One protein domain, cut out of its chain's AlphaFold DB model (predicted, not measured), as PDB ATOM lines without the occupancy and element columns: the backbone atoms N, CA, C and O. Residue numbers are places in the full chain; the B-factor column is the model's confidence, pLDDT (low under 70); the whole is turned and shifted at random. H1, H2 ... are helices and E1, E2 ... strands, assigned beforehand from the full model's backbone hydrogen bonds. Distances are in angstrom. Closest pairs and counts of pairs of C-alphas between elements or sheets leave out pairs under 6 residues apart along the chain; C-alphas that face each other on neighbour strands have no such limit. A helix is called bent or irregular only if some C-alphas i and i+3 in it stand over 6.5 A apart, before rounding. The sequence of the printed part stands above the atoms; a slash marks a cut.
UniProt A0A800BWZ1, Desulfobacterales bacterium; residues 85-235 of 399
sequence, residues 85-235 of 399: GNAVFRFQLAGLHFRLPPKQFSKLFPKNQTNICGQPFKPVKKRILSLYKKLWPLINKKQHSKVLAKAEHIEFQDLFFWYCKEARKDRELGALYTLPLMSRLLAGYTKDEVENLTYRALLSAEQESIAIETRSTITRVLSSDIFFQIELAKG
ATOM      1  N   GLY A  85      22.314  37.946 -15.607       96.50
ATOM      2  CA  GLY A  85      20.969  37.524 -15.230       96.50
ATOM      3  C   GLY A  85      20.985  36.673 -13.960       96.50
ATOM      4  O   GLY A  85      20.221  36.931 -13.027       96.50
ATOM      5  N   ASN A  86      21.908  35.717 -13.872       96.12
ATOM      6  CA  ASN A  86      22.139  34.893 -12.692       96.12
ATOM      7  C   ASN A  86      22.700  35.706 -11.520       96.12
ATOM      8  O   ASN A  86      22.277  35.486 -10.385       96.12
ATOM      9  N   ALA A  87      23.607  36.661 -11.755       97.44
ATOM     10  CA  ALA A  87      24.094  37.560 -10.707       97.44
ATOM     11  C   ALA A  87      22.943  38.376 -10.092       97.44
ATOM     12  O   ALA A  87      22.780  38.400  -8.868       97.44
ATOM     13  N   VAL A  88      22.080  38.959 -10.934       98.25
ATOM     14  CA  VAL A  88      20.875  39.673 -10.492       98.25
ATOM     15  C   VAL A  88      19.902  38.738  -9.785       98.25
ATOM     16  O   VAL A  88      19.393  39.102  -8.728       98.25
ATOM     17  N   PHE A  89      19.669  37.529 -10.300       97.94
ATOM     18  CA  PHE A  89      18.790  36.553  -9.656       97.94
ATOM     19  C   PHE A  89      19.290  36.160  -8.262       97.94
ATOM     20  O   PHE A  89      18.513  36.194  -7.308       97.94
ATOM     21  N   ARG A  90      20.587  35.848  -8.105       96.75
ATOM     22  CA  ARG A  90      21.179  35.537  -6.792       96.75
ATOM     23  C   ARG A  90      21.030  36.707  -5.828       96.75
ATOM     24  O   ARG A  90      20.609  36.500  -4.695       96.75
ATOM     25  N   PHE A  91      21.331  37.923  -6.280       97.31
ATOM     26  CA  PHE A  91      21.195  39.128  -5.463       97.31
ATOM     27  C   PHE A  91      19.733  39.381  -5.062       97.31
ATOM     28  O   PHE A  91      19.429  39.652  -3.897       97.31
ATOM     29  N   GLN A  92      18.804  39.236  -6.012       96.69
ATOM     30  CA  GLN A  92      17.370  39.370  -5.780       96.69
ATOM     31  C   GLN A  92      16.878  38.351  -4.751       96.69
ATOM     32  O   GLN A  92      16.136  38.709  -3.834       96.69
ATOM     33  N   LEU A  93      17.303  37.097  -4.893       96.25
ATOM     34  CA  LEU A  93      16.907  35.989  -4.039       96.25
ATOM     35  C   LEU A  93      17.494  36.112  -2.629       96.25
ATOM     36  O   LEU A  93      16.754  35.985  -1.658       96.25
ATOM     37  N   ALA A  94      18.782  36.435  -2.506       94.56
ATOM     38  CA  ALA A  94      19.434  36.643  -1.216       94.56
ATOM     39  C   ALA A  94      18.802  37.810  -0.438       94.56
ATOM     40  O   ALA A  94      18.560  37.688   0.758       94.56
ATOM     41  N   GLY A  95      18.466  38.918  -1.107       94.94
ATOM     42  CA  GLY A  95      17.841  40.088  -0.473       94.94
ATOM     43  C   GLY A  95      16.311  40.046  -0.353       94.94
ATOM     44  O   GLY A  95      15.716  40.999   0.162       94.94
ATOM     45  N   LEU A  96      15.661  38.991  -0.868       95.69
ATOM     46  CA  LEU A  96      14.211  38.913  -1.113       95.69
ATOM     47  C   LEU A  96      13.641  40.183  -1.766       95.69
ATOM     48  O   LEU A  96      12.601  40.708  -1.361       95.69
ATOM     49  N   HIS A  97      14.317  40.679  -2.799       95.56
ATOM     50  CA  HIS A  97      13.899  41.834  -3.593       95.56
ATOM     51  C   HIS A  97      12.757  41.462  -4.564       95.56
ATOM     52  O   HIS A  97      12.858  41.622  -5.779       95.56
ATOM     53  N   PHE A  98      11.655  40.937  -4.021       96.19
ATOM     54  CA  PHE A  98      10.464  40.535  -4.767       96.19
ATOM     55  C   PHE A  98       9.301  41.491  -4.501       96.19
ATOM     56  O   PHE A  98       9.031  41.868  -3.362       96.19
ATOM     57  N   ARG A  99       8.555  41.834  -5.556       96.81
ATOM     58  CA  ARG A  99       7.332  42.660  -5.484       96.81
ATOM     59  C   ARG A  99       6.073  41.882  -5.859       96.81
ATOM     60  O   ARG A  99       5.049  42.446  -6.227       96.81
ATOM     61  N   LEU A 100       6.148  40.561  -5.738       96.62
ATOM     62  CA  LEU A 100       5.085  39.635  -6.098       96.62
ATOM     63  C   LEU A 100       4.365  39.128  -4.845       96.62
ATOM     64  O   LEU A 100       4.940  38.319  -4.116       96.62
ATOM     65  N   PRO A 101       3.093  39.500  -4.609       97.38
ATOM     66  CA  PRO A 101       2.306  38.893  -3.543       97.38
ATOM     67  C   PRO A 101       2.238  37.365  -3.693       97.38
ATOM     68  O   PRO A 101       2.240  36.879  -4.828       97.38
ATOM     69  N   PRO A 102       2.074  36.580  -2.608       98.12
ATOM     70  CA  PRO A 102       2.122  35.116  -2.668       98.12
ATOM     71  C   PRO A 102       1.173  34.499  -3.703       98.12
ATOM     72  O   PRO A 102       1.540  33.552  -4.393       98.12
ATOM     73  N   LYS A 103      -0.024  35.083  -3.880       97.44
ATOM     74  CA  LYS A 103      -1.007  34.665  -4.898       97.44
ATOM     75  C   LYS A 103      -0.519  34.892  -6.335       97.44
ATOM     76  O   LYS A 103      -0.934  34.176  -7.242       97.44
ATOM     77  N   GLN A 104       0.300  35.914  -6.571       97.19
ATOM     78  CA  GLN A 104       0.902  36.163  -7.881       97.19
ATOM     79  C   GLN A 104       2.147  35.298  -8.086       97.19
ATOM     80  O   GLN A 104       2.266  34.667  -9.130       97.19
ATOM     81  N   PHE A 105       3.010  35.197  -7.074       98.19
ATOM     82  CA  PHE A 105       4.196  34.339  -7.097       98.19
ATOM     83  C   PHE A 105       3.834  32.869  -7.374       98.19
ATOM     84  O   PHE A 105       4.449  32.217  -8.214       98.19
ATOM     85  N   SER A 106       2.742  32.361  -6.787       97.75
ATOM     86  CA  SER A 106       2.268  30.992  -7.043       97.75
ATOM     87  C   SER A 106       1.891  30.705  -8.499       97.75
ATOM     88  O   SER A 106       1.869  29.537  -8.892       97.75
ATOM     89  N   LYS A 107       1.588  31.740  -9.296       96.94
ATOM     90  CA  LYS A 107       1.246  31.616 -10.724       96.94
ATOM     91  C   LYS A 107       2.476  31.484 -11.631       96.94
ATOM     92  O   LYS A 107       2.309  31.214 -12.815       96.94
ATOM     93  N   LEU A 108       3.688  31.669 -11.102       97.06
ATOM     94  CA  LEU A 108       4.929  31.485 -11.860       97.06
ATOM     95  C   LEU A 108       5.319  30.007 -12.021       97.06
ATOM     96  O   LEU A 108       6.074  29.651 -12.923       97.06
ATOM     97  N   PHE A 109       4.791  29.141 -11.160       97.25
ATOM     98  CA  PHE A 109       5.036  27.703 -11.193       97.25
ATOM     99  C   PHE A 109       4.197  27.011 -12.277       97.25
ATOM    100  O   PHE A 109       3.026  27.376 -12.443       97.25
ATOM    101  N   PRO A 110       4.725  25.968 -12.945       95.31
ATOM    102  CA  PRO A 110       3.973  25.183 -13.917       95.31
ATOM    103  C   PRO A 110       2.721  24.561 -13.280       95.31
ATOM    104  O   PRO A 110       2.651  24.317 -12.066       95.31
ATOM    105  N   LYS A 111       1.697  24.341 -14.113       90.19
ATOM    106  CA  LYS A 111       0.418  23.748 -13.689       90.19
ATOM    107  C   LYS A 111       0.463  22.220 -13.675       90.19
ATOM    108  O   LYS A 111      -0.036  21.625 -12.725       90.19
ATOM    109  N   ASN A 112       1.088  21.622 -14.690       88.88
ATOM    110  CA  ASN A 112       0.985  20.189 -14.976       88.88
ATOM    111  C   ASN A 112       2.252  19.394 -14.622       88.88
ATOM    112  O   ASN A 112       2.326  18.215 -14.940       88.88
ATOM    113  N   GLN A 113       3.221  20.009 -13.936       93.75
ATOM    114  CA  GLN A 113       4.439  19.316 -13.521       93.75
ATOM    115  C   GLN A 113       4.127  18.281 -12.435       93.75
ATOM    116  O   GLN A 113       3.485  18.594 -11.423       93.75
ATOM    117  N   THR A 114       4.604  17.055 -12.628       92.69
ATOM    118  CA  THR A 114       4.397  15.949 -11.684       92.69
ATOM    119  C   THR A 114       5.571  15.794 -10.721       92.69
ATOM    120  O   THR A 114       5.352  15.721  -9.509       92.69
ATOM    121  N   ASN A 115       6.802  15.842 -11.233       92.56
ATOM    122  CA  ASN A 115       8.040  15.647 -10.478       92.56
ATOM    123  C   ASN A 115       9.081  16.730 -10.778       92.56
ATOM    124  O   ASN A 115       9.002  17.415 -11.788       92.56
ATOM    125  N   ILE A 116      10.062  16.883  -9.894       92.00
ATOM    126  CA  ILE A 116      11.258  17.695 -10.106       92.00
ATOM    127  C   ILE A 116      12.441  17.000  -9.428       92.00
ATOM    128  O   ILE A 116      12.396  16.764  -8.226       92.00
ATOM    129  N   CYS A 117      13.467  16.613 -10.192       86.19
ATOM    130  CA  CYS A 117      14.644  15.893  -9.673       86.19
ATOM    131  C   CYS A 117      14.278  14.677  -8.783       86.19
ATOM    132  O   CYS A 117      14.728  14.544  -7.647       86.19
ATOM    133  N   GLY A 118      13.360  13.825  -9.257       85.44
ATOM    134  CA  GLY A 118      12.885  12.648  -8.508       85.44
ATOM    135  C   GLY A 118      11.962  12.949  -7.318       85.44
ATOM    136  O   GLY A 118      11.476  12.020  -6.682       85.44
ATOM    137  N   GLN A 119      11.679  14.222  -7.029       87.44
ATOM    138  CA  GLN A 119      10.796  14.640  -5.943       87.44
ATOM    139  C   GLN A 119       9.399  14.998  -6.466       87.44
ATOM    140  O   GLN A 119       9.292  15.674  -7.494       87.44
ATOM    141  N   PRO A 120       8.314  14.656  -5.747       91.38
ATOM    142  CA  PRO A 120       6.974  15.105  -6.106       91.38
ATOM    143  C   PRO A 120       6.886  16.638  -6.148       91.38
ATOM    144  O   PRO A 120       7.093  17.330  -5.147       91.38
ATOM    145  N   PHE A 121       6.512  17.192  -7.304       93.88
ATOM    146  CA  PHE A 121       6.544  18.638  -7.529       93.88
ATOM    147  C   PHE A 121       5.554  19.402  -6.640       93.88
ATOM    148  O   PHE A 121       5.873  20.461  -6.095       93.88
ATOM    149  N   LYS A 122       4.334  18.874  -6.469       94.31
ATOM    150  CA  LYS A 122       3.269  19.532  -5.688       94.31
ATOM    151  C   LYS A 122       3.718  19.838  -4.244       94.31
ATOM    152  O   LYS A 122       3.561  20.987  -3.819       94.31
ATOM    153  N   PRO A 123       4.283  18.879  -3.489       94.56
ATOM    154  CA  PRO A 123       4.890  19.144  -2.189       94.56
ATOM    155  C   PRO A 123       6.019  20.179  -2.177       94.56
ATOM    156  O   PRO A 123       5.972  21.089  -1.349       94.56
ATOM    157  N   VAL A 124       6.982  20.091  -3.101       95.12
ATOM    158  CA  VAL A 124       8.091  21.059  -3.216       95.12
ATOM    159  C   VAL A 124       7.542  22.473  -3.423       95.12
ATOM    160  O   VAL A 124       7.842  23.391  -2.658       95.12
ATOM    161  N   LYS A 125       6.635  22.639  -4.393       96.12
ATOM    162  CA  LYS A 125       5.930  23.900  -4.647       96.12
ATOM    163  C   LYS A 125       5.212  24.400  -3.395       96.12
ATOM    164  O   LYS A 125       5.322  25.575  -3.051       96.12
ATOM    165  N   LYS A 126       4.481  23.531  -2.687       95.75
ATOM    166  CA  LYS A 126       3.781  23.898  -1.444       95.75
ATOM    167  C   LYS A 126       4.758  24.403  -0.376       95.75
ATOM    168  O   LYS A 126       4.431  25.382   0.299       95.75
ATOM    169  N   ARG A 127       5.940  23.788  -0.239       96.75
ATOM    170  CA  ARG A 127       6.972  24.217   0.717       96.75
ATOM    171  C   ARG A 127       7.522  25.598   0.368       96.75
ATOM    172  O   ARG A 127       7.455  26.485   1.218       96.75
ATOM    173  N   ILE A 128       7.930  25.812  -0.883       97.38
ATOM    174  CA  ILE A 128       8.417  27.115  -1.367       97.38
ATOM    175  C   ILE A 128       7.373  28.215  -1.107       97.38
ATOM    176  O   ILE A 128       7.685  29.260  -0.538       97.38
ATOM    177  N   LEU A 129       6.106  27.969  -1.463       98.06
ATOM    178  CA  LEU A 129       5.024  28.940  -1.264       98.06
ATOM    179  C   LEU A 129       4.722  29.208   0.215       98.06
ATOM    180  O   LEU A 129       4.374  30.335   0.569       98.06
ATOM    181  N   SER A 130       4.843  28.198   1.077       97.38
ATOM    182  CA  SER A 130       4.655  28.354   2.521       97.38
ATOM    183  C   SER A 130       5.732  29.250   3.131       97.38
ATOM    184  O   SER A 130       5.390  30.189   3.852       97.38
ATOM    185  N   LEU A 131       7.003  29.006   2.794       97.38
ATOM    186  CA  LEU A 131       8.130  29.825   3.245       97.38
ATOM    187  C   LEU A 131       7.981  31.270   2.756       97.38
ATOM    188  O   LEU A 131       7.985  32.205   3.556       97.38
ATOM    189  N   TYR A 132       7.710  31.456   1.461       98.06
ATOM    190  CA  TYR A 132       7.508  32.785   0.890       98.06
ATOM    191  C   TYR A 132       6.343  33.539   1.548       98.06
ATOM    192  O   TYR A 132       6.460  34.722   1.863       98.06
ATOM    193  N   LYS A 133       5.218  32.862   1.829       97.81
ATOM    194  CA  LYS A 133       4.060  33.467   2.510       97.81
ATOM    195  C   LYS A 133       4.401  33.951   3.922       97.81
ATOM    196  O   LYS A 133       3.873  34.982   4.330       97.81
ATOM    197  N   LYS A 134       5.259  33.237   4.657       97.06
ATOM    198  CA  LYS A 134       5.725  33.658   5.988       97.06
ATOM    199  C   LYS A 134       6.627  34.893   5.922       97.06
ATOM    200  O   LYS A 134       6.529  35.759   6.785       97.06
ATOM    201  N   LEU A 135       7.475  34.982   4.897       97.69
ATOM    202  CA  LEU A 135       8.413  36.092   4.704       97.69
ATOM    203  C   LEU A 135       7.720  37.345   4.131       97.69
ATOM    204  O   LEU A 135       8.100  38.472   4.454       97.69
ATOM    205  N   TRP A 136       6.659  37.165   3.336       97.75
ATOM    206  CA  TRP A 136       5.974  38.233   2.600       97.75
ATOM    207  C   TRP A 136       5.561  39.464   3.424       97.75
ATOM    208  O   TRP A 136       5.793  40.572   2.943       97.75
ATOM    209  N   PRO A 137       4.990  39.362   4.642       97.00
ATOM    210  CA  PRO A 137       4.620  40.547   5.418       97.00
ATOM    211  C   PRO A 137       5.799  41.485   5.697       97.00
ATOM    212  O   PRO A 137       5.619  42.702   5.721       97.00
ATOM    213  N   LEU A 138       7.000  40.930   5.889       96.31
ATOM    214  CA  LEU A 138       8.221  41.697   6.121       96.31
ATOM    215  C   LEU A 138       8.808  42.229   4.803       96.31
ATOM    216  O   LEU A 138       9.200  43.395   4.754       96.31
ATOM    217  N   ILE A 139       8.783  41.424   3.728       95.75
ATOM    218  CA  ILE A 139       9.172  41.845   2.367       95.75
ATOM    219  C   ILE A 139       8.324  43.045   1.921       95.75
ATOM    220  O   ILE A 139       8.856  44.086   1.544       95.75
ATOM    221  N   ASN A 140       6.998  42.936   2.035       95.31
ATOM    222  CA  ASN A 140       6.045  43.960   1.608       95.31
ATOM    223  C   ASN A 140       6.185  45.268   2.404       95.31
ATOM    224  O   ASN A 140       5.991  46.351   1.862       95.31
ATOM    225  N   LYS A 141       6.563  45.178   3.686       95.31
ATOM    226  CA  LYS A 141       6.878  46.341   4.533       95.31
ATOM    227  C   LYS A 141       8.309  46.865   4.338       95.31
ATOM    228  O   LYS A 141       8.710  47.766   5.069       95.31
ATOM    229  N   LYS A 142       9.084  46.298   3.402       92.56
ATOM    230  CA  LYS A 142      10.499  46.621   3.138       92.56
ATOM    231  C   LYS A 142      11.394  46.516   4.385       92.56
ATOM    232  O   LYS A 142      12.379  47.234   4.526       92.56
ATOM    233  N   GLN A 143      11.071  45.606   5.308       92.75
ATOM    234  CA  GLN A 143      11.818  45.398   6.556       92.75
ATOM    235  C   GLN A 143      12.977  44.412   6.348       92.75
ATOM    236  O   GLN A 143      13.019  43.355   6.978       92.75
ATOM    237  N   HIS A 144      13.904  44.750   5.445       87.38
ATOM    238  CA  HIS A 144      14.946  43.839   4.950       87.38
ATOM    239  C   HIS A 144      15.770  43.179   6.066       87.38
ATOM    240  O   HIS A 144      15.865  41.959   6.098       87.38
ATOM    241  N   SER A 145      16.277  43.934   7.044       91.06
ATOM    242  CA  SER A 145      17.061  43.362   8.153       91.06
ATOM    243  C   SER A 145      16.287  42.317   8.967       91.06
ATOM    244  O   SER A 145      16.839  41.288   9.348       91.06
ATOM    245  N   LYS A 146      14.983  42.530   9.181       92.25
ATOM    246  CA  LYS A 146      14.120  41.584   9.906       92.25
ATOM    247  C   LYS A 146      13.799  40.336   9.093       92.25
ATOM    248  O   LYS A 146      13.588  39.285   9.689       92.25
ATOM    249  N   VAL A 147      13.719  40.455   7.765       91.31
ATOM    250  CA  VAL A 147      13.554  39.313   6.853       91.31
ATOM    251  C   VAL A 147      14.770  38.398   6.938       91.31
ATOM    252  O   VAL A 147      14.605  37.201   7.145       91.31
ATOM    253  N   LEU A 148      15.971  38.971   6.807       90.75
ATOM    254  CA  LEU A 148      17.232  38.221   6.761       90.75
ATOM    255  C   LEU A 148      17.546  37.503   8.084       90.75
ATOM    256  O   LEU A 148      18.265  36.515   8.096       90.75
ATOM    257  N   ALA A 149      16.968  37.958   9.199       92.25
ATOM    258  CA  ALA A 149      17.096  37.308  10.502       92.25
ATOM    259  C   ALA A 149      16.156  36.094  10.700       92.25
ATOM    260  O   ALA A 149      16.169  35.477  11.766       92.25
ATOM    261  N   LYS A 150      15.282  35.765   9.736       92.56
ATOM    262  CA  LYS A 150      14.353  34.628   9.849       92.56
ATOM    263  C   LYS A 150      15.005  33.331   9.388       92.56
ATOM    264  O   LYS A 150      15.563  33.281   8.302       92.56
ATOM    265  N   ALA A 151      14.813  32.251  10.144       89.50
ATOM    266  CA  ALA A 151      15.265  30.918   9.737       89.50
ATOM    267  C   ALA A 151      14.673  30.491   8.377       89.50
ATOM    268  O   ALA A 151      15.348  29.856   7.574       89.50
ATOM    269  N   GLU A 152      13.434  30.901   8.072       93.75
ATOM    270  CA  GLU A 152      12.798  30.605   6.786       93.75
ATOM    271  C   GLU A 152      13.462  31.275   5.577       93.75
ATOM    272  O   GLU A 152      13.213  30.848   4.450       93.75
ATOM    273  N   HIS A 153      14.258  32.332   5.778       95.06
ATOM    274  CA  HIS A 153      14.894  33.067   4.684       95.06
ATOM    275  C   HIS A 153      15.915  32.203   3.944       95.06
ATOM    276  O   HIS A 153      15.782  32.039   2.731       95.06
ATOM    277  N   ILE A 154      16.859  31.602   4.672       93.50
ATOM    278  CA  ILE A 154      17.891  30.733   4.088       93.50
ATOM    279  C   ILE A 154      17.253  29.514   3.423       93.50
ATOM    280  O   ILE A 154      17.559  29.209   2.272       93.50
ATOM    281  N   GLU A 155      16.288  28.871   4.088       94.94
ATOM    282  CA  GLU A 155      15.605  27.712   3.510       94.94
ATOM    283  C   GLU A 155      14.850  28.071   2.220       94.94
ATOM    284  O   GLU A 155      14.901  27.323   1.245       94.94
ATOM    285  N   PHE A 156      14.161  29.219   2.179       96.94
ATOM    286  CA  PHE A 156      13.491  29.678   0.962       96.94
ATOM    287  C   PHE A 156      14.489  29.958  -0.159       96.94
ATOM    288  O   PHE A 156      14.255  29.537  -1.291       96.94
ATOM    289  N   GLN A 157      15.573  30.673   0.154       96.31
ATOM    290  CA  GLN A 157      16.621  31.001  -0.804       96.31
ATOM    291  C   GLN A 157      17.183  29.728  -1.431       96.31
ATOM    292  O   GLN A 157      17.171  29.592  -2.654       96.31
ATOM    293  N   ASP A 158      17.620  28.779  -0.611       96.00
ATOM    294  CA  ASP A 158      18.291  27.586  -1.107       96.00
ATOM    295  C   ASP A 158      17.325  26.682  -1.872       96.00
ATOM    296  O   ASP A 158      17.641  26.234  -2.974       96.00
ATOM    297  N   LEU A 159      16.112  26.471  -1.346       96.81
ATOM    298  CA  LEU A 159      15.114  25.620  -1.992       96.81
ATOM    299  C   LEU A 159      14.624  26.211  -3.318       96.81
ATOM    300  O   LEU A 159      14.403  25.475  -4.280       96.81
ATOM    301  N   PHE A 160      14.439  27.532  -3.393       97.62
ATOM    302  CA  PHE A 160      14.011  28.167  -4.635       97.62
ATOM    303  C   PHE A 160      15.140  28.212  -5.667       97.62
ATOM    304  O   PHE A 160      14.887  27.954  -6.845       97.62
ATOM    305  N   PHE A 161      16.384  28.453  -5.238       97.25
ATOM    306  CA  PHE A 161      17.548  28.359  -6.118       97.25
ATOM    307  C   PHE A 161      17.711  26.941  -6.675       97.25
ATOM    308  O   PHE A 161      17.825  26.767  -7.890       97.25
ATOM    309  N   TRP A 162      17.648  25.929  -5.803       96.44
ATOM    310  CA  TRP A 162      17.665  24.520  -6.187       96.44
ATOM    311  C   TRP A 162      16.560  24.205  -7.195       96.44
ATOM    312  O   TRP A 162      16.846  23.686  -8.270       96.44
ATOM    313  N   TYR A 163      15.316  24.611  -6.915       96.69
ATOM    314  CA  TYR A 163      14.197  24.412  -7.835       96.69
ATOM    315  C   TYR A 163      14.479  25.009  -9.219       96.69
ATOM    316  O   TYR A 163      14.261  24.336 -10.223       96.69
ATOM    317  N   CYS A 164      14.975  26.246  -9.296       96.94
ATOM    318  CA  CYS A 164      15.291  26.882 -10.574       96.94
ATOM    319  C   CYS A 164      16.405  26.143 -11.333       96.94
ATOM    320  O   CYS A 164      16.301  25.981 -12.550       96.94
ATOM    321  N   LYS A 165      17.441  25.662 -10.635       95.44
ATOM    322  CA  LYS A 165      18.545  24.895 -11.240       95.44
ATOM    323  C   LYS A 165      18.077  23.534 -11.747       95.44
ATOM    324  O   LYS A 165      18.430  23.157 -12.862       95.44
ATOM    325  N   GLU A 166      17.255  22.830 -10.982       95.06
ATOM    326  CA  GLU A 166      16.719  21.534 -11.394       95.06
ATOM    327  C   GLU A 166      15.670  21.679 -12.500       95.06
ATOM    328  O   GLU A 166      15.694  20.926 -13.470       95.06
ATOM    329  N   ALA A 167      14.827  22.715 -12.457       96.31
ATOM    330  CA  ALA A 167      13.864  22.999 -13.522       96.31
ATOM    331  C   ALA A 167      14.557  23.323 -14.854       96.31
ATOM    332  O   ALA A 167      14.013  23.039 -15.915       96.31
ATOM    333  N   ARG A 168      15.776  23.880 -14.814       95.06
ATOM    334  CA  ARG A 168      16.577  24.164 -16.015       95.06
ATOM    335  C   ARG A 168      17.061  22.889 -16.711       95.06
ATOM    336  O   ARG A 168      17.249  22.928 -17.931       95.06
ATOM    337  N   LYS A 169      17.305  21.823 -15.938       93.06
ATOM    338  CA  LYS A 169      17.762  20.496 -16.393       93.06
ATOM    339  C   LYS A 169      16.600  19.568 -16.751       93.06
ATOM    340  O   LYS A 169      16.792  18.616 -17.499       93.06
ATOM    341  N   ASP A 170      15.421  19.831 -16.195       94.50
ATOM    342  CA  ASP A 170      14.216  19.051 -16.442       94.50
ATOM    343  C   ASP A 170      13.829  19.060 -17.931       94.50
ATOM    344  O   ASP A 170      13.924  20.087 -18.608       94.50
ATOM    345  N   ARG A 171      13.400  17.901 -18.441       89.62
ATOM    346  CA  ARG A 171      13.080  17.701 -19.862       89.62
ATOM    347  C   ARG A 171      11.801  18.423 -20.291       89.62
ATOM    348  O   ARG A 171      11.718  18.840 -21.443       89.62
ATOM    349  N   GLU A 172      10.811  18.532 -19.407       91.38
ATOM    350  CA  GLU A 172       9.519  19.163 -19.709       91.38
ATOM    351  C   GLU A 172       9.584  20.683 -19.528       91.38
ATOM    352  O   GLU A 172       8.976  21.425 -20.300       91.38
ATOM    353  N   LEU A 173      10.332  21.157 -18.528       94.12
ATOM    354  CA  LEU A 173      10.483  22.587 -18.249       94.12
ATOM    355  C   LEU A 173      11.638  23.215 -19.041       94.12
ATOM    356  O   LEU A 173      11.429  24.085 -19.893       94.12
ATOM    357  N   GLY A 174      12.865  22.799 -18.740       94.62
ATOM    358  CA  GLY A 174      14.082  23.242 -19.402       94.62
ATOM    359  C   GLY A 174      14.292  24.763 -19.448       94.62
ATOM    360  O   GLY A 174      13.758  25.550 -18.662       94.62
ATOM    361  N   ALA A 175      15.095  25.189 -20.429       94.12
ATOM    362  CA  ALA A 175      15.477  26.588 -20.654       94.12
ATOM    363  C   ALA A 175      14.289  27.523 -20.847       94.12
ATOM    364  O   ALA A 175      14.253  28.624 -20.299       94.12
ATOM    365  N   LEU A 176      13.340  27.066 -21.667       94.62
ATOM    366  CA  LEU A 176      12.203  27.849 -22.128       94.62
ATOM    367  C   LEU A 176      11.245  28.175 -20.987       94.62
ATOM    368  O   LEU A 176      10.525  29.164 -21.062       94.62
ATOM    369  N   TYR A 177      11.264  27.390 -19.909       95.81
ATOM    370  CA  TYR A 177      10.576  27.741 -18.678       95.81
ATOM    371  C   TYR A 177      11.411  28.673 -17.787       95.81
ATOM    372  O   TYR A 177      10.914  29.703 -17.322       95.81
ATOM    373  N   THR A 178      12.672  28.328 -17.520       96.25
ATOM    374  CA  THR A 178      13.459  28.998 -16.473       96.25
ATOM    375  C   THR A 178      14.026  30.353 -16.877       96.25
ATOM    376  O   THR A 178      14.102  31.235 -16.028       96.25
ATOM    377  N   LEU A 179      14.423  30.548 -18.139       95.50
ATOM    378  CA  LEU A 179      14.967  31.835 -18.584       95.50
ATOM    379  C   LEU A 179      13.885  32.927 -18.512       95.50
ATOM    380  O   LEU A 179      14.111  33.938 -17.843       95.50
ATOM    381  N   PRO A 180      12.655  32.710 -19.030       96.94
ATOM    382  CA  PRO A 180      11.589  33.686 -18.839       96.94
ATOM    383  C   PRO A 180      11.121  33.805 -17.384       96.94
ATOM    384  O   PRO A 180      10.649  34.870 -16.986       96.94
ATOM    385  N   LEU A 181      11.253  32.757 -16.557       97.94
ATOM    386  CA  LEU A 181      10.960  32.853 -15.122       97.94
ATOM    387  C   LEU A 181      11.787  33.960 -14.452       97.94
ATOM    388  O   LEU A 181      11.218  34.717 -13.666       97.94
ATOM    389  N   MET A 182      13.071  34.105 -14.798       96.31
ATOM    390  CA  MET A 182      13.931  35.160 -14.241       96.31
ATOM    391  C   MET A 182      13.391  36.560 -14.558       96.31
ATOM    392  O   MET A 182      13.291  37.398 -13.666       96.31
ATOM    393  N   SER A 183      12.932  36.796 -15.790       96.94
ATOM    394  CA  SER A 183      12.303  38.070 -16.168       96.94
ATOM    395  C   SER A 183      10.991  38.315 -15.420       96.94
ATOM    396  O   SER A 183      10.714  39.426 -14.975       96.94
ATOM    397  N   ARG A 184      10.181  37.268 -15.224       98.25
ATOM    398  CA  ARG A 184       8.880  37.364 -14.540       98.25
ATOM    399  C   ARG A 184       9.011  37.612 -13.035       98.25
ATOM    400  O   ARG A 184       8.090  38.167 -12.436       98.25
ATOM    401  N   LEU A 185      10.130  37.228 -12.416       98.44
ATOM    402  CA  LEU A 185      10.422  37.513 -11.006       98.44
ATOM    403  C   LEU A 185      10.661  39.008 -10.732       98.44
ATOM    404  O   LEU A 185      10.542  39.437  -9.584       98.44
ATOM    405  N   LEU A 186      10.933  39.806 -11.769       98.38
ATOM    406  CA  LEU A 186      11.077  41.265 -11.691       98.38
ATOM    407  C   LEU A 186       9.736  42.014 -11.794       98.38
ATOM    408  O   LEU A 186       9.709  43.243 -11.795       98.38
ATOM    409  N   ALA A 187       8.607  41.303 -11.859       98.38
ATOM    410  CA  ALA A 187       7.292  41.930 -11.916       98.38
ATOM    411  C   ALA A 187       7.040  42.871 -10.720       98.38
ATOM    412  O   ALA A 187       7.299  42.522  -9.565       98.38
ATOM    413  N   GLY A 188       6.489  44.052 -11.008       97.88
ATOM    414  CA  GLY A 188       6.236  45.131 -10.047       97.88
ATOM    415  C   GLY A 188       7.383  46.139  -9.897       97.88
ATOM    416  O   GLY A 188       7.249  47.092  -9.127       97.88
ATOM    417  N   TYR A 189       8.506  45.940 -10.590       98.44
ATOM    418  CA  TYR A 189       9.565  46.942 -10.727       98.44
ATOM    419  C   TYR A 189       9.328  47.807 -11.964       98.44
ATOM    420  O   TYR A 189       8.895  47.292 -12.995       98.44
ATOM    421  N   THR A 190       9.649  49.097 -11.899       98.50
ATOM    422  CA  THR A 190       9.831  49.901 -13.115       98.50
ATOM    423  C   THR A 190      11.154  49.562 -13.800       98.50
ATOM    424  O   THR A 190      12.042  48.977 -13.177       98.50
ATOM    425  N   LYS A 191      11.326  49.948 -15.070       97.62
ATOM    426  CA  LYS A 191      12.612  49.775 -15.774       97.62
ATOM    427  C   LYS A 191      13.779  50.403 -15.007       97.62
ATOM    428  O   LYS A 191      14.798  49.744 -14.825       97.62
ATOM    429  N   ASP A 192      13.594  51.611 -14.482       98.00
ATOM    430  CA  ASP A 192      14.628  52.334 -13.730       98.00
ATOM    431  C   ASP A 192      14.956  51.627 -12.405       98.00
ATOM    432  O   ASP A 192      16.093  51.607 -11.939       98.00
ATOM    433  N   GLU A 193      13.964  50.999 -11.773       98.44
ATOM    434  CA  GLU A 193      14.198  50.217 -10.561       98.44
ATOM    435  C   GLU A 193      14.890  48.878 -10.857       98.44
ATOM    436  O   GLU A 193      15.675  48.416 -10.025       98.44
ATOM    437  N   VAL A 194      14.640  48.262 -12.021       98.56
ATOM    438  CA  VAL A 194      15.408  47.097 -12.498       98.56
ATOM    439  C   VAL A 194      16.850  47.494 -12.792       98.56
ATOM    440  O   VAL A 194      17.760  46.766 -12.397       98.56
ATOM    441  N   GLU A 195      17.080  48.650 -13.416       98.44
ATOM    442  CA  GLU A 195      18.426  49.189 -13.645       98.44
ATOM    443  C   GLU A 195      19.172  49.364 -12.311       98.44
ATOM    444  O   GLU A 195      20.253  48.808 -12.124       98.44
ATOM    445  N   ASN A 196      18.546  50.012 -11.325       98.50
ATOM    446  CA  ASN A 196      19.132  50.196  -9.994       98.50
ATOM    447  C   ASN A 196      19.359  48.879  -9.227       98.50
ATOM    448  O   ASN A 196      20.338  48.742  -8.490       98.50
ATOM    449  N   LEU A 197      18.455  47.901  -9.350       98.50
ATOM    450  CA  LEU A 197      18.662  46.563  -8.787       98.50
ATOM    451  C   LEU A 197      19.864  45.881  -9.446       98.50
ATOM    452  O   LEU A 197      20.678  45.285  -8.742       98.50
ATOM    453  N   THR A 198      19.981  46.011 -10.767       98.75
ATOM    454  CA  THR A 198      21.068  45.431 -11.551       98.75
ATOM    455  C   THR A 198      22.406  46.035 -11.150       98.75
ATOM    456  O   THR A 198      23.306  45.281 -10.809       98.75
ATOM    457  N   TYR A 199      22.531  47.361 -11.054       98.56
ATOM    458  CA  TYR A 199      23.781  47.993 -10.610       98.56
ATOM    459  C   TYR A 199      24.239  47.517  -9.235       98.56
ATOM    460  O   TYR A 199      25.409  47.195  -9.058       98.56
ATOM    461  N   ARG A 200      23.327  47.398  -8.263       98.31
ATOM    462  CA  ARG A 200      23.690  46.868  -6.938       98.31
ATOM    463  C   ARG A 200      24.156  45.414  -7.006       98.31
ATOM    464  O   ARG A 200      25.109  45.056  -6.319       98.31
ATOM    465  N   ALA A 201      23.506  44.593  -7.830       98.38
ATOM    466  CA  ALA A 201      23.907  43.206  -8.029       98.38
ATOM    467  C   ALA A 201      25.282  43.093  -8.707       98.38
ATOM    468  O   ALA A 201      26.101  42.294  -8.265       98.38
ATOM    469  N   LEU A 202      25.552  43.911  -9.729       98.38
ATOM    470  CA  LEU A 202      26.831  43.926 -10.442       98.38
ATOM    471  C   LEU A 202      27.969  44.407  -9.540       98.38
ATOM    472  O   LEU A 202      28.960  43.697  -9.424       98.38
ATOM    473  N   LEU A 203      27.785  45.511  -8.806       97.75
ATOM    474  CA  LEU A 203      28.778  45.993  -7.836       97.75
ATOM    475  C   LEU A 203      29.113  44.932  -6.781       97.75
ATOM    476  O   LEU A 203      30.270  44.778  -6.403       97.75
ATOM    477  N   SER A 204      28.107  44.185  -6.313       97.00
ATOM    478  CA  SER A 204      28.328  43.072  -5.387       97.00
ATOM    479  C   SER A 204      29.074  41.912  -6.050       97.00
ATOM    480  O   SER A 204      29.932  41.314  -5.412       97.00
ATOM    481  N   ALA A 205      28.745  41.570  -7.297       97.06
ATOM    482  CA  ALA A 205      29.358  40.455  -8.015       97.06
ATOM    483  C   ALA A 205      30.804  40.752  -8.448       97.06
ATOM    484  O   ALA A 205      31.625  39.845  -8.452       97.06
ATOM    485  N   GLU A 206      31.139  42.001  -8.770       95.12
ATOM    486  CA  GLU A 206      32.507  42.424  -9.106       95.12
ATOM    487  C   GLU A 206      33.454  42.382  -7.897       95.12
ATOM    488  O   GLU A 206      34.663  42.234  -8.063       95.12
ATOM    489  N   GLN A 207      32.918  42.497  -6.678       95.50
ATOM    490  CA  GLN A 207      33.688  42.377  -5.434       95.50
ATOM    491  C   GLN A 207      33.913  40.919  -5.008       95.50
ATOM    492  O   GLN A 207      34.771  40.645  -4.170       95.50
ATOM    493  N   GLU A 208      33.141  39.976  -5.551       95.50
ATOM    494  CA  GLU A 208      33.316  38.555  -5.275       95.50
ATOM    495  C   GLU A 208      34.502  37.995  -6.079       95.50
ATOM    496  O   GLU A 208      34.589  38.161  -7.296       95.50
ATOM    497  N   SER A 209      35.385  37.243  -5.418       94.19
ATOM    498  CA  SER A 209      36.364  36.413  -6.126       94.19
ATOM    499  C   SER A 209      35.659  35.350  -6.973       94.19
ATOM    500  O   SER A 209      34.609  34.826  -6.585       94.19
ATOM    501  N   ILE A 210      36.265  34.994  -8.110       95.19
ATOM    502  CA  ILE A 210      35.769  33.920  -8.970       95.19
ATOM    503  C   ILE A 210      35.847  32.590  -8.217       95.19
ATOM    504  O   ILE A 210      36.922  32.051  -7.982       95.19
ATOM    505  N   ALA A 211      34.687  32.073  -7.821       94.00
ATOM    506  CA  ALA A 211      34.582  30.846  -7.040       94.00
ATOM    507  C   ALA A 211      33.236  30.147  -7.257       94.00
ATOM    508  O   ALA A 211      32.308  30.702  -7.865       94.00
ATOM    509  N   ILE A 212      33.130  28.921  -6.748       93.62
ATOM    510  CA  ILE A 212      31.875  28.189  -6.586       93.62
ATOM    511  C   ILE A 212      31.678  27.973  -5.083       93.62
ATOM    512  O   ILE A 212      32.455  27.265  -4.452       93.62
ATOM    513  N   GLU A 213      30.656  28.597  -4.496       93.69
ATOM    514  CA  GLU A 213      30.234  28.278  -3.128       93.69
ATOM    515  C   GLU A 213      29.269  27.095  -3.179       93.69
ATOM    516  O   GLU A 213      28.238  27.153  -3.849       93.69
ATOM    517  N   THR A 214      29.590  26.042  -2.436       95.06
ATOM    518  CA  THR A 214      28.697  24.905  -2.226       95.06
ATOM    519  C   THR A 214      27.970  25.059  -0.901       95.06
ATOM    520  O   THR A 214      28.597  25.325   0.124       95.06
ATOM    521  N   ARG A 215      26.654  24.844  -0.906       93.75
ATOM    522  CA  ARG A 215      25.835  24.845   0.307       93.75
ATOM    523  C   ARG A 215      24.921  23.630   0.336       93.75
ATOM    524  O   ARG A 215      24.221  23.364  -0.640       93.75
ATOM    525  N   SER A 216      24.924  22.929   1.462       93.31
ATOM    526  CA  SER A 216      24.049  21.785   1.720       93.31
ATOM    527  C   SER A 216      22.895  22.209   2.613       93.31
ATOM    528  O   SER A 216      23.115  22.793   3.675       93.31
ATOM    529  N   THR A 217      21.676  21.881   2.197       91.81
ATOM    530  CA  THR A 217      20.453  22.313   2.873       91.81
ATOM    531  C   THR A 217      19.484  21.145   3.008       91.81
ATOM    532  O   THR A 217      19.409  20.253   2.160       91.81
ATOM    533  N   ILE A 218      18.733  21.151   4.108       89.38
ATOM    534  CA  ILE A 218      17.680  20.181   4.398       89.38
ATOM    535  C   ILE A 218      16.363  20.940   4.431       89.38
ATOM    536  O   ILE A 218      16.245  21.968   5.098       89.38
ATOM    537  N   THR A 219      15.363  20.436   3.717       88.94
ATOM    538  CA  THR A 219      14.004  20.974   3.777       88.94
ATOM    539  C   THR A 219      13.009  19.856   4.020       88.94
ATOM    540  O   THR A 219      13.103  18.777   3.438       88.94
ATOM    541  N   ARG A 220      12.007  20.123   4.855       85.00
ATOM    542  CA  ARG A 220      10.933  19.166   5.103       85.00
ATOM    543  C   ARG A 220       9.822  19.333   4.077       85.00
ATOM    544  O   ARG A 220       9.163  20.378   4.010       85.00
ATOM    545  N   VAL A 221       9.559  18.275   3.318       79.94
ATOM    546  CA  VAL A 221       8.515  18.222   2.295       79.94
ATOM    547  C   VAL A 221       7.589  17.047   2.605       79.94
ATOM    548  O   VAL A 221       7.975  15.891   2.526       79.94
ATOM    549  N   LEU A 222       6.337  17.353   2.973       75.69
ATOM    550  CA  LEU A 222       5.407  16.398   3.606       75.69
ATOM    551  C   LEU A 222       5.975  15.843   4.931       75.69
ATOM    552  O   LEU A 222       6.312  16.612   5.833       75.69
ATOM    553  N   SER A 223       6.013  14.518   5.063       74.25
ATOM    554  CA  SER A 223       6.532  13.770   6.206       74.25
ATOM    555  C   SER A 223       7.992  13.341   6.036       74.25
ATOM    556  O   SER A 223       8.506  12.697   6.942       74.25
ATOM    557  N   SER A 224       8.648  13.691   4.926       76.12
ATOM    558  CA  SER A 224      10.039  13.333   4.639       76.12
ATOM    559  C   SER A 224      10.930  14.565   4.498       76.12
ATOM    560  O   SER A 224      10.490  15.624   4.041       76.12
ATOM    561  N   ASP A 225      12.199  14.404   4.851       86.25
ATOM    562  CA  ASP A 225      13.223  15.415   4.622       86.25
ATOM    563  C   ASP A 225      13.867  15.206   3.249       86.25
ATOM    564  O   ASP A 225      14.170  14.084   2.844       86.25
ATOM    565  N   ILE A 226      14.048  16.304   2.521       87.69
ATOM    566  CA  ILE A 226      14.795  16.352   1.269       87.69
ATOM    567  C   ILE A 226      16.124  17.031   1.568       87.69
ATOM    568  O   ILE A 226      16.165  18.184   2.003       87.69
ATOM    569  N   PHE A 227      17.196  16.302   1.293       90.50
ATOM    570  CA  PHE A 227      18.565  16.786   1.347       90.50
ATOM    571  C   PHE A 227      18.974  17.184  -0.061       90.50
ATOM    572  O   PHE A 227      18.813  16.402  -1.001       90.50
ATOM    573  N   PHE A 228      19.484  18.396  -0.220       92.19
ATOM    574  CA  PHE A 228      19.974  18.857  -1.507       92.19
ATOM    575  C   PHE A 228      21.165  19.793  -1.330       92.19
ATOM    576  O   PHE A 228      21.359  20.412  -0.284       92.19
ATOM    577  N   GLN A 229      21.961  19.885  -2.386       93.19
ATOM    578  CA  GLN A 229      23.112  20.765  -2.464       93.19
ATOM    579  C   GLN A 229      22.880  21.788  -3.572       93.19
ATOM    580  O   GLN A 229      22.323  21.463  -4.625       93.19
ATOM    581  N   ILE A 230      23.305  23.024  -3.333       94.44
ATOM    582  CA  ILE A 230      23.346  24.074  -4.345       94.44
ATOM    583  C   ILE A 230      24.779  24.533  -4.575       94.44
ATOM    584  O   ILE A 230      25.583  24.613  -3.647       94.44
ATOM    585  N   GLU A 231      25.065  24.873  -5.827       94.50
ATOM    586  CA  GLU A 231      26.331  25.455  -6.260       94.50
ATOM    587  C   GLU A 231      26.079  26.876  -6.762       94.50
ATOM    588  O   GLU A 231      25.372  27.103  -7.755       94.50
ATOM    589  N   LEU A 232      26.644  27.839  -6.046       93.00
ATOM    590  CA  LEU A 232      26.521  29.265  -6.297       93.00
ATOM    591  C   LEU A 232      27.806  29.761  -6.960       93.00
ATOM    592  O   LEU A 232      28.832  29.951  -6.309       93.00
ATOM    593  N   ALA A 233      27.736  30.011  -8.264       93.19
ATOM    594  CA  ALA A 233      28.807  30.675  -8.992       93.19
ATOM    595  C   ALA A 233      28.923  32.146  -8.525       93.19
ATOM    596  O   ALA A 233      28.030  32.954  -8.791       93.19
ATOM    597  N   LYS A 234      30.018  32.477  -7.821       94.56
ATOM    598  CA  LYS A 234      30.401  33.822  -7.341       94.56
ATOM    599  C   LYS A 234      31.472  34.544  -8.150       94.56
ATOM    600  O   LYS A 234      32.442  33.914  -8.563       94.56
ATOM    601  N   GLY A 235      31.349  35.853  -8.294       95.12
ATOM    602  CA  GLY A 235      32.253  36.642  -9.121       95.12
ATOM    603  C   GLY A 235      31.733  36.792 -10.546       95.12
ATOM    604  O   GLY A 235      31.059  35.901 -11.076       95.12
TER     605      GLY A 235
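What this domain is: This is residues 85 to 235 of the 399 residues of a protein of Desulfobacterales bacterium (UniProt A0A800BWZ1). A long two-stranded hairpin, E1 and E2, crosses one side of the long helix H5, which lies in the middle of a cluster of helices. H3 crosses H5 on another side with H2 and H4 packed on it, H6 folds back from the end of H5, and H7 crosses H1 nearly at right angles. The 151 printed residues hold seven named helices and then two named strands, H1 to H7, E1, E2, the strands antiparallel; the class is mostly helix. The whole is compact, with a radius of gyration of the C-alphas of 15.1 A, and rounded, spanning 39 by 34 by 30 A.

How they stand to each other: E1, residues 211 to 221, and E2, residues 224 to 234, form an antiparallel hairpin at 160 degrees; N 213 and O 232 are 2.9 A apart and N 226 and O 219 2.8 A, within hydrogen-bond range. The closest C-alphas of E2 and H5, residues 151 to 169, are those of Ile 230 and Trp 162, 6.0 A apart. H3, residues 121 to 140, touches H5 with residues 128 to 135 alone at a steep tilt of 46 degrees, opposite ways, closest at C-alphas Leu 131 and Phe 156, 5.8 A. H3 is irregular, with C-alphas 134 and 137 7.0 A apart, and has a kink of 40 degrees near residue 134. H2, residues 102 to 108, touches H3, closest at C-alphas Pro 102 and Lys 133, 5.8 A. H4, residues 144 to 148, touches H3, closest at C-alphas Val 147 and Leu 138, 5.9 A. H6, residues 174 to 184, forms a helical hairpin with H5, closest at C-alphas Gly 174 and Arg 168, 4.3 A. H1, residues 85 to 94, only just touches H5, with 3 pairs of C-alphas within 8 A, closest at Leu 93 and Gln 157, 6.0 A. H7, residues 191 to 206, touches H1 about perpendicular at 89 degrees, closest at C-alphas Ala 201 and Val 88, 5.3 A. The helix packing is mostly crossed: of the 5 touching pairs H1 and H5, H1 and H7, H2 and H3, H3 and H5, and H5 and H6, 1 is at a shallow tilt, H1 and H5 at 25 degrees. Every O i to N i+4 pair is within hydrogen-bond range in H1, H4 and H7, against 14 of 16 in H3, 13 of 15 in H5, 5 of 7 in H6 and 1 of 3 in H2, where 3 of 4 O i to N i+3 pairs are.

Where its parts are: E1 is 30.4 A long and E2 31.3 A, ending at C-alpha 234 (30.401, 33.822, -7.341). H5 measures 28.2 A, H3 26.9 A and H7 22.2 A. H1 begins at C-alpha 85 (20.969, 37.524, -15.230).

The domain as a whole: The C-alphas farthest apart, of Asp 192 and Ser 223, are 44.2 A apart. The printed part has no cut. The link H2 to H3 is long, residues 109 to 120. Mean pLDDT of the printed part is 94.6; no printed residue is under 70.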